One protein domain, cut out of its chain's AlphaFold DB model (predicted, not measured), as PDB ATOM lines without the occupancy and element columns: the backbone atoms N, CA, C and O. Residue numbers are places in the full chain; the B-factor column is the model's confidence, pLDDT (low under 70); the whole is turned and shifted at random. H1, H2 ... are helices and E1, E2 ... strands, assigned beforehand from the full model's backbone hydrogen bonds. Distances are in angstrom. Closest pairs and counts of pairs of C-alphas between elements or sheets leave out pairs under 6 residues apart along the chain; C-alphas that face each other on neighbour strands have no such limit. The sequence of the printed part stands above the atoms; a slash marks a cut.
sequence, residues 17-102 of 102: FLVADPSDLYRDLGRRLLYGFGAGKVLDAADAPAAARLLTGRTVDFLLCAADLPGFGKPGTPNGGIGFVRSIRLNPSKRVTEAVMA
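This is residues 17 to 102 of the 102 residues of an uncharacterized protein of Devosia sp. M6-77 (UniProt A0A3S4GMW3). A small sheet of three parallel strands has H1 over one face and H2 over the other. H3 begins near the end of E3 and H4 packs on H2, both far from H1 along the longest axis. The 86 printed residues include four named helices and three strands, running E1, H1, E2, H2, E3, H3, H4; the sheet's order is E2, E1, E3 and the class is mixed. The whole is compact, with a radius of gyration of the C-alphas of 12.6 A, yet only just elongated, spanning 39 by 26 by 15 A.

Find C-alpha 17 at (26.817, 28.873, 8.502), where E1, residues 17 to 20, begins. H1 takes residues 24 to 36, 18.2 A, and E2 41 to 45, 13.8 A. Next come H2, 48 to 57, 14.4 A; E3, 62 to 65; and H3, 80 to 90, 15.8 A. H4, 97 to 100, ends at C-alpha 100 (39.673, 20.483, 22.261).

Look first at inner strand E1: N 19 and O 43 of E2 are 2.8 A apart, as are N 18 and O 62 of E3, within hydrogen-bond range. E1, H1, E2 form a strand-helix-strand unit, parallel neighbours joined through a helix; E2, H2, E3 form a split one, with E1 between; both crossovers are right-handed. H1 and H2 lie on opposite faces, at heights over the sheet of 9.0 A and 8.9 A. With H3 on H2's face, these are three layers, helices on both faces. H2 touches H4, closest at the C-alphas of Ala 52 and Thr 97, 5.7 A. In H1, H2 and H3 every O i to N i+4 pair is within range; H4 is too short for one.

The C-alphas farthest apart, Gly 38 and Gly 76, stand 40.6 A apart. The printed part has no cut; E3 to H3 is a long link. Residues 75 to 78 and 92 to 102 have pLDDT under 70.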
ATOM      1  N   PHE A  17      26.368  28.133   7.329       97.56
ATOM      2  CA  PHE A  17      26.817  28.873   8.502       97.56
ATOM      3  C   PHE A  17      26.882  27.957   9.725       97.56
ATOM      4  O   PHE A  17      26.049  27.064   9.886       97.56
ATOM      5  N   LEU A  18      27.831  28.211  10.620       97.75
ATOM      6  CA  LEU A  18      27.877  27.656  11.969       97.75
ATOM      7  C   LEU A  18      27.847  28.799  12.984       97.75
ATOM      8  O   LEU A  18      28.735  29.649  12.975       97.75
ATOM      9  N   VAL A  19      26.849  28.801  13.866       98.31
ATOM     10  CA  VAL A  19      26.735  29.728  14.997       98.31
ATOM     11  C   VAL A  19      27.174  29.012  16.273       98.31
ATOM     12  O   VAL A  19      26.467  28.148  16.789       98.31
ATOM     13  N   ALA A  20      28.356  29.350  16.775       97.88
ATOM     14  CA  ALA A  20      28.905  28.824  18.015       97.88
ATOM     15  C   ALA A  20      28.781  29.881  19.121       97.88
ATOM     16  O   ALA A  20      29.544  30.847  19.139       97.88
ATOM     17  N   ASP A  21      27.824  29.706  20.029       98.00
ATOM     18  CA  ASP A  21      27.534  30.652  21.115       98.00
ATOM     19  C   ASP A  21      26.931  29.905  22.322       98.00
ATOM     20  O   ASP A  21      26.036  29.076  22.126       98.00
ATOM     21  N   PRO A  22      27.379  30.150  23.568       97.12
ATOM     22  CA  PRO A  22      26.819  29.472  24.740       97.12
ATOM     23  C   PRO A  22      25.347  29.820  25.016       97.12
ATOM     24  O   PRO A  22      24.642  29.031  25.641       97.12
ATOM     25  N   SER A  23      24.856  30.967  24.545       97.88
ATOM     26  CA  SER A  23      23.482  31.427  24.746       97.88
ATOM     27  C   SER A  23      22.531  30.848  23.701       97.88
ATOM     28  O   SER A  23      22.596  31.176  22.515       97.88
ATOM     29  N   ASP A  24      21.566  30.045  24.152       98.00
ATOM     30  CA  ASP A  24      20.494  29.509  23.303       98.00
ATOM     31  C   ASP A  24      19.725  30.622  22.577       98.00
ATOM     32  O   ASP A  24      19.395  30.493  21.397       98.00
ATOM     33  N   LEU A  25      19.494  31.746  23.264       98.25
ATOM     34  CA  LEU A  25      18.822  32.915  22.702       98.25
ATOM     35  C   LEU A  25      19.604  33.501  21.519       98.25
ATOM     36  O   LEU A  25      19.007  33.847  20.500       98.25
ATOM     37  N   TYR A  26      20.930  33.616  21.635       97.88
ATOM     38  CA  TYR A  26      21.755  34.182  20.566       97.88
ATOM     39  C   TYR A  26      21.944  33.218  19.402       97.88
ATOM     40  O   TYR A  26      21.928  33.664  18.251       97.88
ATOM     41  N   ARG A  27      22.009  31.907  19.657       98.19
ATOM     42  CA  ARG A  27      21.960  30.912  18.579       98.19
ATOM     43  C   ARG A  27      20.633  30.971  17.823       98.19
ATOM     44  O   ARG A  27      20.644  30.997  16.593       98.19
ATOM     45  N   ASP A  28      19.504  31.080  18.529       98.06
ATOM     46  CA  ASP A  28      18.185  31.223  17.897       98.06
ATOM     47  C   ASP A  28      18.074  32.516  17.077       98.06
ATOM     48  O   ASP A  28      17.636  32.488  15.924       98.06
ATOM     49  N   LEU A  29      18.526  33.641  17.639       98.06
ATOM     50  CA  LEU A  29      18.545  34.932  16.955       98.06
ATOM     51  C   LEU A  29      19.407  34.884  15.688       98.06
ATOM     52  O   LEU A  29      18.933  35.246  14.611       98.06
ATOM     53  N   GLY A  30      20.647  34.397  15.795       97.12
ATOM     54  CA  GLY A  30      21.560  34.264  14.661       97.12
ATOM     55  C   GLY A  30      20.972  33.380  13.563       97.12
ATOM     56  O   GLY A  30      20.976  33.755  12.391       97.12
ATOM     57  N   ARG A  31      20.363  32.254  13.943       97.56
ATOM     58  CA  ARG A  31      19.673  31.350  13.018       97.56
ATOM     59  C   ARG A  31      18.539  32.045  12.267       97.56
ATOM     60  O   ARG A  31      18.477  31.944  11.044       97.56
ATOM     61  N   ARG A  32      17.656  32.762  12.969       97.69
ATOM     62  CA  ARG A  32      16.540  33.492  12.338       97.69
ATOM     63  C   ARG A  32      17.030  34.580  11.389       97.69
ATOM     64  O   ARG A  32      16.486  34.698  10.296       97.69
ATOM     65  N   LEU A  33      18.053  35.339  11.782       97.44
ATOM     66  CA  LEU A  33      18.630  36.396  10.948       97.44
ATOM     67  C   LEU A  33      19.240  35.828   9.665       97.44
ATOM     68  O   LEU A  33      18.919  36.291   8.577       97.44
ATOM     69  N   LEU A  34      20.070  34.789   9.777       96.62
ATOM     70  CA  LEU A  34      20.735  34.175   8.626       96.62
ATOM     71  C   LEU A  34      19.737  33.549   7.650       96.62
ATOM     72  O   LEU A  34      19.852  33.761   6.444       96.62
ATOM     73  N   TYR A  35      18.720  32.839   8.150       96.00
ATOM     74  CA  TYR A  35      17.643  32.351   7.289       96.00
ATOM     75  C   TYR A  35      16.829  33.492   6.673       96.00
ATOM     76  O   TYR A  35      16.469  33.408   5.502       96.00
ATOM     77  N   GLY A  36      16.596  34.580   7.412       95.88
ATOM     78  CA  GLY A  36      15.966  35.791   6.884       95.88
ATOM     79  C   GLY A  36      16.755  36.435   5.736       95.88
ATOM     80  O   GLY A  36      16.151  36.976   4.816       95.88
ATOM     81  N   PHE A  37      18.086  36.318   5.745       93.12
ATOM     82  CA  PHE A  37      18.956  36.742   4.642       93.12
ATOM     83  C   PHE A  37      19.073  35.718   3.501       93.12
ATOM     84  O   PHE A  37      19.726  36.000   2.498       93.12
ATOM     85  N   GLY A  38      18.443  34.546   3.618       93.75
ATOM     86  CA  GLY A  38      18.444  33.515   2.579       93.75
ATOM     87  C   GLY A  38      19.568  32.486   2.697       93.75
ATOM     88  O   GLY A  38      19.893  31.846   1.701       93.75
ATOM     89  N   ALA A  39      20.169  32.310   3.879       95.56
ATOM     90  CA  ALA A  39      21.131  31.235   4.110       95.56
ATOM     91  C   ALA A  39      20.517  29.856   3.811       95.56
ATOM     92  O   ALA A  39      19.429  29.538   4.296       95.56
ATOM     93  N   GLY A  40      21.235  29.012   3.067       92.25
ATOM     94  CA  GLY A  40      20.777  27.656   2.755       92.25
ATOM     95  C   GLY A  40      20.746  26.744   3.975       92.25
ATOM     96  O   GLY A  40      19.822  25.948   4.166       92.25
ATOM     97  N   LYS A  41      21.763  26.863   4.834       96.00
ATOM     98  CA  LYS A  41      21.911  26.019   6.017       96.00
ATOM     99  C   LYS A  41      22.554  26.778   7.164       96.00
ATOM    100  O   LYS A  41      23.593  27.409   6.999       96.00
ATOM    101  N   VAL A  42      21.968  26.646   8.349       97.44
ATOM    102  CA  VAL A  42      22.540  27.165   9.591       97.44
ATOM    103  C   VAL A  42      22.647  26.021  10.591       97.44
ATOM    104  O   VAL A  42      21.666  25.343  10.887       97.44
ATOM    105  N   LEU A  43      23.861  25.784  11.067       97.31
ATOM    106  CA  LEU A  43      24.200  24.864  12.144       97.31
ATOM    107  C   LEU A  43      24.480  25.661  13.411       97.31
ATOM    108  O   LEU A  43      24.872  26.827  13.331       97.31
ATOM    109  N   ASP A  44      24.348  25.029  14.569       97.06
ATOM    110  CA  ASP A  44      24.613  25.679  15.841       97.06
ATOM    111  C   ASP A  44      25.383  24.772  16.817       97.06
ATOM    112  O   ASP A  44      25.383  23.544  16.703       97.06
ATOM    113  N   ALA A  45      26.121  25.392  17.739       97.31
ATOM    114  CA  ALA A  45      26.901  24.714  18.769       97.31
ATOM    115  C   ALA A  45      26.965  25.561  20.046       97.31
ATOM    116  O   ALA A  45      27.261  26.750  19.985       97.31
ATOM    117  N   ALA A  46      26.730  24.942  21.204       97.31
ATOM    118  CA  ALA A  46      26.791  25.624  22.499       97.31
ATOM    119  C   ALA A  46      28.222  25.751  23.058       97.31
ATOM    120  O   ALA A  46      28.477  26.548  23.958       97.31
ATOM    121  N   ASP A  47      29.161  24.958  22.539       95.88
ATOM    122  CA  ASP A  47      30.531  24.877  23.033       95.88
ATOM    123  C   ASP A  47      31.532  24.554  21.909       95.88
ATOM    124  O   ASP A  47      31.172  24.170  20.786       95.88
ATOM    125  N   ALA A  48      32.818  24.726  22.210       94.25
ATOM    126  CA  ALA A  48      33.900  24.440  21.277       94.25
ATOM    127  C   ALA A  48      33.990  22.955  20.859       94.25
ATOM    128  O   ALA A  48      34.213  22.708  19.672       94.25
ATOM    129  N   PRO A  49      33.783  21.946  21.735       92.31
ATOM    130  CA  PRO A  49      33.729  20.541  21.314       92.31
ATOM    131  C   PRO A  49      32.643  20.236  20.276       92.31
ATOM    132  O   PRO A  49      32.880  19.508  19.307       92.31
ATOM    133  N   ALA A  50      31.431  20.758  20.452       94.50
ATOM    134  CA  ALA A  50      30.344  20.628  19.489       94.50
ATOM    135  C   ALA A  50      30.686  21.341  18.175       94.50
ATOM    136  O   ALA A  50      30.573  20.730  17.110       94.50
ATOM    137  N   ALA A  51      31.203  22.571  18.245       95.00
ATOM    138  CA  ALA A  51      31.631  23.316  17.064       95.00
ATOM    139  C   ALA A  51      32.742  22.578  16.293       95.00
ATOM    140  O   ALA A  51      32.658  22.424  15.076       95.00
ATOM    141  N   ALA A  52      33.741  22.028  16.989       92.12
ATOM    142  CA  ALA A  52      34.834  21.254  16.398       92.12
ATOM    143  C   ALA A  52      34.339  20.013  15.644       92.12
ATOM    144  O   ALA A  52      34.811  19.719  14.540       92.12
ATOM    145  N   ARG A  53      33.374  19.287  16.224       91.00
ATOM    146  CA  ARG A  53      32.749  18.118  15.585       91.00
ATOM    147  C   ARG A  53      32.027  18.508  14.298       91.00
ATOM    148  O   ARG A  53      32.176  17.819  13.290       91.00
ATOM    149  N   LEU A  54      31.298  19.624  14.312       93.06
ATOM    150  CA  LEU A  54      30.583  20.125  13.136       93.06
ATOM    151  C   LEU A  54      31.540  20.590  12.032       93.06
ATOM    152  O   LEU A  54      31.308  20.251  10.874       93.06
ATOM    153  N   LEU A  55      32.635  21.266  12.387       90.12
ATOM    154  CA  LEU A  55      33.673  21.700  11.442       90.12
ATOM    155  C   LEU A  55      34.450  20.534  10.812       90.12
ATOM    156  O   LEU A  55      34.935  20.646   9.695       90.12
ATOM    157  N   THR A  56      34.588  19.410  11.518       83.38
ATOM    158  CA  THR A  56      35.377  18.260  11.042       83.38
ATOM    159  C   THR A  56      34.614  17.386  10.041       83.38
ATOM    160  O   THR A  56      35.225  16.720   9.207       83.38
ATOM    161  N   GLY A  57      33.282  17.339  10.140       70.94
ATOM    162  CA  GLY A  57      32.445  16.440   9.339       70.94
ATOM    163  C   GLY A  57      31.671  17.112   8.209       70.94
ATOM    164  O   GLY A  57      30.926  16.427   7.509       70.94
ATOM    165  N   ARG A  58      31.751  18.440   8.075       75.25
ATOM    166  CA  ARG A  58      30.904  19.220   7.164       75.25
ATOM    167  C   ARG A  58      31.676  20.406   6.603       75.25
ATOM    168  O   ARG A  58      32.477  21.006   7.310       75.25
ATOM    169  N   THR A  59      31.365  20.784   5.368       85.56
ATOM    170  CA  THR A  59      31.770  22.085   4.831       85.56
ATOM    171  C   THR A  59      30.985  23.172   5.561       85.56
ATOM    172  O   THR A  59      29.753  23.142   5.585       85.56
ATOM    173  N   VAL A  60      31.706  24.084   6.206       93.00
ATOM    174  CA  VAL A  60      31.167  25.286   6.843       93.00
ATOM    175  C   VAL A  60      31.867  26.467   6.190       93.00
ATOM    176  O   VAL A  60      33.086  26.584   6.292       93.00
ATOM    177  N   ASP A  61      31.098  27.323   5.528       93.00
ATOM    178  CA  ASP A  61      31.622  28.479   4.799       93.00
ATOM    179  C   ASP A  61      31.873  29.656   5.743       93.00
ATOM    180  O   ASP A  61      32.863  30.376   5.616       93.00
ATOM    181  N   PHE A  62      30.997  29.822   6.740       94.94
ATOM    182  CA  PHE A  62      31.075  30.900   7.722       94.94
ATOM    183  C   PHE A  62      30.910  30.373   9.147       94.94
ATOM    184  O   PHE A  62      29.920  29.722   9.475       94.94
ATOM    185  N   LEU A  63      31.862  30.717  10.015       95.94
ATOM    186  CA  LEU A  63      31.781  30.502  11.459       95.94
ATOM    187  C   LEU A  63      31.538  31.842  12.162       95.94
ATOM    188  O   LEU A  63      32.382  32.736  12.114       95.94
ATOM    189  N   LEU A  64      30.410  31.946  12.857       97.06
ATOM    190  CA  LEU A  64      30.107  33.000  13.820       97.06
ATOM    191  C   LEU A  64      30.385  32.426  15.209       97.06
ATOM    192  O   LEU A  64      29.729  31.473  15.611       97.06
ATOM    193  N   CYS A  65      31.389  32.948  15.910       96.88
ATOM    194  CA  CYS A  65      31.884  32.369  17.160       96.88
ATOM    195  C   CYS A  65      31.897  33.420  18.270       96.88
ATOM    196  O   CYS A  65      32.553  34.455  18.125       96.88
ATOM    197  N   ALA A  66      31.207  33.143  19.374       96.81
ATOM    198  CA  ALA A  66      31.257  33.955  20.579       96.81
ATOM    199  C   ALA A  66      32.677  33.955  21.159       96.81
ATOM    200  O   ALA A  66      33.316  32.908  21.265       96.81
ATOM    201  N   ALA A  67      33.194  35.121  21.546       94.00
ATOM    202  CA  ALA A  67      34.565  35.240  22.050       94.00
ATOM    203  C   ALA A  67      34.806  34.413  23.328       94.00
ATOM    204  O   ALA A  67      35.922  33.948  23.561       94.00
ATOM    205  N   ASP A  68      33.755  34.193  24.112       92.94
ATOM    206  CA  ASP A  68      33.707  33.455  25.373       92.94
ATOM    207  C   ASP A  68      33.197  32.008  25.226       92.94
ATOM    208  O   ASP A  68      32.934  31.358  26.236       92.94
ATOM    209  N   LEU A  69      33.102  31.473  23.997       95.56
ATOM    210  CA  LEU A  69      32.625  30.106  23.733       95.56
ATOM    211  C   LEU A  69      33.315  29.065  24.642       95.56
ATOM    212  O   LEU A  69      34.529  28.876  24.531       95.56
ATOM    213  N   PRO A  70      32.582  28.350  25.510       93.62
ATOM    214  CA  PRO A  70      33.183  27.484  26.516       93.62
ATOM    215  C   PRO A  70      33.806  26.221  25.914       93.62
ATOM    216  O   PRO A  70      33.560  25.840  24.768       93.62
ATOM    217  N   GLY A  71      34.603  25.530  26.733       88.12
ATOM    218  CA  GLY A  71      35.169  24.227  26.379       88.12
ATOM    219  C   GLY A  71      36.411  24.295  25.492       88.12
ATOM    220  O   GLY A  71      36.748  23.296  24.866       88.12
ATOM    221  N   PHE A  72      37.092  25.444  25.425       85.38
ATOM    222  CA  PHE A  72      38.378  25.573  24.744       85.38
ATOM    223  C   PHE A  72      39.433  26.250  25.617       85.38
ATOM    224  O   PHE A  72      39.183  27.316  26.185       85.38
ATOM    225  N   GLY A  73      40.630  25.661  25.626       72.94
ATOM    226  CA  GLY A  73      41.785  26.150  26.369       72.94
ATOM    227  C   GLY A  73      41.803  25.700  27.833       72.94
ATOM    228  O   GLY A  73      40.790  25.331  28.425       72.94
ATOM    229  N   LYS A  74      43.005  25.708  28.410       70.56
ATOM    230  CA  LYS A  74      43.283  25.459  29.831       70.56
ATOM    231  C   LYS A  74      43.469  26.782  30.581       70.56
ATOM    232  O   LYS A  74      43.889  27.772  29.974       70.56
ATOM    233  N   PRO A  75      43.267  26.821  31.912       63.16
ATOM    234  CA  PRO A  75      43.680  27.966  32.725       63.16
ATOM    235  C   PRO A  75      45.115  28.409  32.375       63.16
ATOM    236  O   PRO A  75      46.029  27.588  32.372       63.16
ATOM    237  N   GLY A  76      45.303  29.686  32.015       64.75
ATOM    238  CA  GLY A  76      46.602  30.233  31.584       64.75
ATOM    239  C   GLY A  76      46.917  30.161  30.080       64.75
ATOM    240  O   GLY A  76      47.982  30.612  29.668       64.75
ATOM    241  N   THR A  77      46.012  29.644  29.242       66.81
ATOM    242  CA  THR A  77      46.122  29.659  27.766       66.81
ATOM    243  C   THR A  77      45.037  30.546  27.135       66.81
ATOM    244  O   THR A  77      44.145  31.000  27.854       66.81
ATOM    245  N   PRO A  78      45.082  30.844  25.817       69.38
ATOM    246  CA  PRO A  78      43.958  31.485  25.142       69.38
ATOM    247  C   PRO A  78      42.702  30.621  25.295       69.38
ATOM    248  O   PRO A  78      42.588  29.566  24.671       69.38
ATOM    249  N   ASN A  79      41.783  31.078  26.137       80.19
ATOM    250  CA  ASN A  79      40.547  30.380  26.455       80.19
ATOM    251  C   ASN A  79      39.395  30.928  25.619       80.19
ATOM    252  O   ASN A  79      39.465  32.036  25.081       80.19
ATOM    253  N   GLY A  80      38.326  30.150  25.526       90.00
ATOM    254  CA  GLY A  80      37.108  30.598  24.869       90.00
ATOM    255  C   GLY A  80      37.156  30.499  23.339       90.00
ATOM    256  O   GLY A  80      38.025  29.850  22.744       90.00
ATOM    257  N   GLY A  81      36.253  31.217  22.674       93.56
ATOM    258  CA  GLY A  81      36.138  31.219  21.215       93.56
ATOM    259  C   GLY A  81      37.323  31.844  20.481       93.56
ATOM    260  O   GLY A  81      37.640  31.422  19.368       93.56
ATOM    261  N   ILE A  82      38.038  32.794  21.097       91.88
ATOM    262  CA  ILE A  82      39.256  33.373  20.497       91.88
ATOM    263  C   ILE A  82      40.345  32.300  20.364       91.88
ATOM    264  O   ILE A  82      40.954  32.151  19.299       91.88
ATOM    265  N   GLY A  83      40.575  31.531  21.433       90.69
ATOM    266  CA  GLY A  83      41.510  30.406  21.417       90.69
ATOM    267  C   GLY A  83      41.092  29.343  20.405       90.69
ATOM    268  O   GLY A  83      41.916  28.875  19.614       90.69
ATOM    269  N   PHE A  84      39.795  29.033  20.374       91.75
ATOM    270  CA  PHE A  84      39.223  28.058  19.456       91.75
ATOM    271  C   PHE A  84      39.482  28.432  17.992       91.75
ATOM    272  O   PHE A  84      40.100  27.660  17.259       91.75
ATOM    273  N   VAL A  85      39.127  29.654  17.578       92.38
ATOM    274  CA  VAL A  85      39.375  30.148  16.212       92.38
ATOM    275  C   VAL A  85      40.869  30.173  15.884       92.38
ATOM    276  O   VAL A  85      41.262  29.820  14.769       92.38
ATOM    277  N   ARG A  86      41.727  30.530  16.849       90.19
ATOM    278  CA  ARG A  86      43.183  30.474  16.667       90.19
ATOM    279  C   ARG A  86      43.659  29.051  16.360       90.19
ATOM    280  O   ARG A  86      44.479  28.890  15.462       90.19
ATOM    281  N   SER A  87      43.142  28.029  17.043       86.31
ATOM    282  CA  SER A  87      43.524  26.631  16.783       86.31
ATOM    283  C   SER A  87      43.100  26.123  15.408       86.31
ATOM    284  O   SER A  87      43.878  25.411  14.773       86.31
ATOM    285  N   ILE A  88      41.929  26.550  14.921       87.50
ATOM    286  CA  ILE A  88      41.442  26.228  13.574       87.50
ATOM    287  C   ILE A  88      42.402  26.811  12.532       87.50
ATOM    288  O   ILE A  88      42.824  26.121  11.609       87.50
ATOM    289  N   ARG A  89      42.800  28.079  12.705       84.56
ATOM    290  CA  ARG A  89      43.705  28.772  11.773       84.56
ATOM    291  C   ARG A  89      45.122  28.213  11.771       84.56
ATOM    292  O   ARG A  89      45.744  28.162  10.716       84.56
ATOM    293  N   LEU A  90      45.651  27.850  12.940       82.31
ATOM    294  CA  LEU A  90      47.023  27.346  13.061       82.31
ATOM    295  C   LEU A  90      47.170  25.902  12.572       82.31
ATOM    296  O   LEU A  90      48.279  25.494  12.246       82.31
ATOM    297  N   ASN A  91      46.075  25.143  12.502       70.69
ATOM    298  CA  ASN A  91      46.093  23.761  12.041       70.69
ATOM    299  C   ASN A  91      45.002  23.496  10.989       70.69
ATOM    300  O   ASN A  91      44.091  22.710  11.244       70.69
ATOM    301  N   PRO A  92      45.106  24.080   9.781       64.94
ATOM    302  CA  PRO A  92      44.093  23.915   8.734       64.94
ATOM    303  C   PRO A  92      43.921  22.453   8.282       64.94
ATOM    304  O   PRO A  92      42.864  22.083   7.782       64.94
ATOM    305  N   SER A  93      44.944  21.614   8.489       58.38
ATOM    306  CA  SER A  93      44.960  20.198   8.093       58.38
ATOM    307  C   SER A  93      44.649  19.220   9.234       58.38
ATOM    308  O   SER A  93      44.432  18.038   8.966       58.38
ATOM    309  N   LYS A  94      44.651  19.662  10.504       51.47
ATOM    310  CA  LYS A  94      44.296  18.790  11.635       51.47
ATOM    311  C   LYS A  94      42.840  19.001  12.008       51.47
ATOM    312  O   LYS A  94      42.382  20.122  12.198       51.47
ATOM    313  N   ARG A  95      42.121  17.892  12.162       55.31
ATOM    314  CA  ARG A  95      40.747  17.874  12.664       55.31
ATOM    315  C   ARG A  95      40.715  18.576  14.026       55.31
ATOM    316  O   ARG A  95      41.398  18.141  14.951       55.31
ATOM    317  N   VAL A  96      39.924  19.646  14.132       57.22
ATOM    318  CA  VAL A  96      39.844  20.587  15.272       57.22
ATOM    319  C   VAL A  96      39.732  19.874  16.635       57.22
ATOM    320  O   VAL A  96      40.196  20.383  17.649       57.22
ATOM    321  N   THR A  97      39.199  18.653  16.651       55.81
ATOM    322  CA  THR A  97      39.084  17.742  17.799       55.81
ATOM    323  C   THR A  97      40.345  17.538  18.646       55.81
ATOM    324  O   THR A  97      40.205  17.427  19.859       55.81
ATOM    325  N   GLU A  98      41.558  17.501  18.079       53.66
ATOM    326  CA  GLU A  98      42.774  17.240  18.884       53.66
ATOM    327  C   GLU A  98      43.079  18.371  19.877       53.66
ATOM    328  O   GLU A  98      43.560  18.113  20.975       53.66
ATOM    329  N   ALA A  99      42.766  19.620  19.517       54.34
ATOM    330  CA  ALA A  99      43.018  20.786  20.363       54.34
ATOM    331  C   ALA A  99      41.964  20.972  21.465       54.34
ATOM    332  O   ALA A  99      42.229  21.646  22.454       54.34
ATOM    333  N   VAL A 100      40.772  20.394  21.288       55.38
ATOM    334  CA  VAL A 100      39.673  20.483  22.261       55.38
ATOM    335  C   VAL A 100      39.726  19.353  23.299       55.38
ATOM    336  O   VAL A 100      39.174  19.481  24.384       55.38
ATOM    337  N   MET A 101      40.396  18.243  22.975       51.47
ATOM    338  CA  MET A 101      40.525  17.062  23.842       51.47
ATOM    339  C   MET A 101      41.804  17.063  24.703       51.47
ATOM    340  O   MET A 101      41.971  16.159  25.520       51.47
ATOM    341  N   ALA A 102      42.713  18.021  24.493       48.91
ATOM    342  CA  ALA A 102      44.023  18.093  25.146       48.91
ATOM    343  C   ALA A 102      44.020  18.983  26.389       48.91
ATOM    344  O   ALA A 102      44.648  18.569  27.393       48.91
TER     345      ALA A 102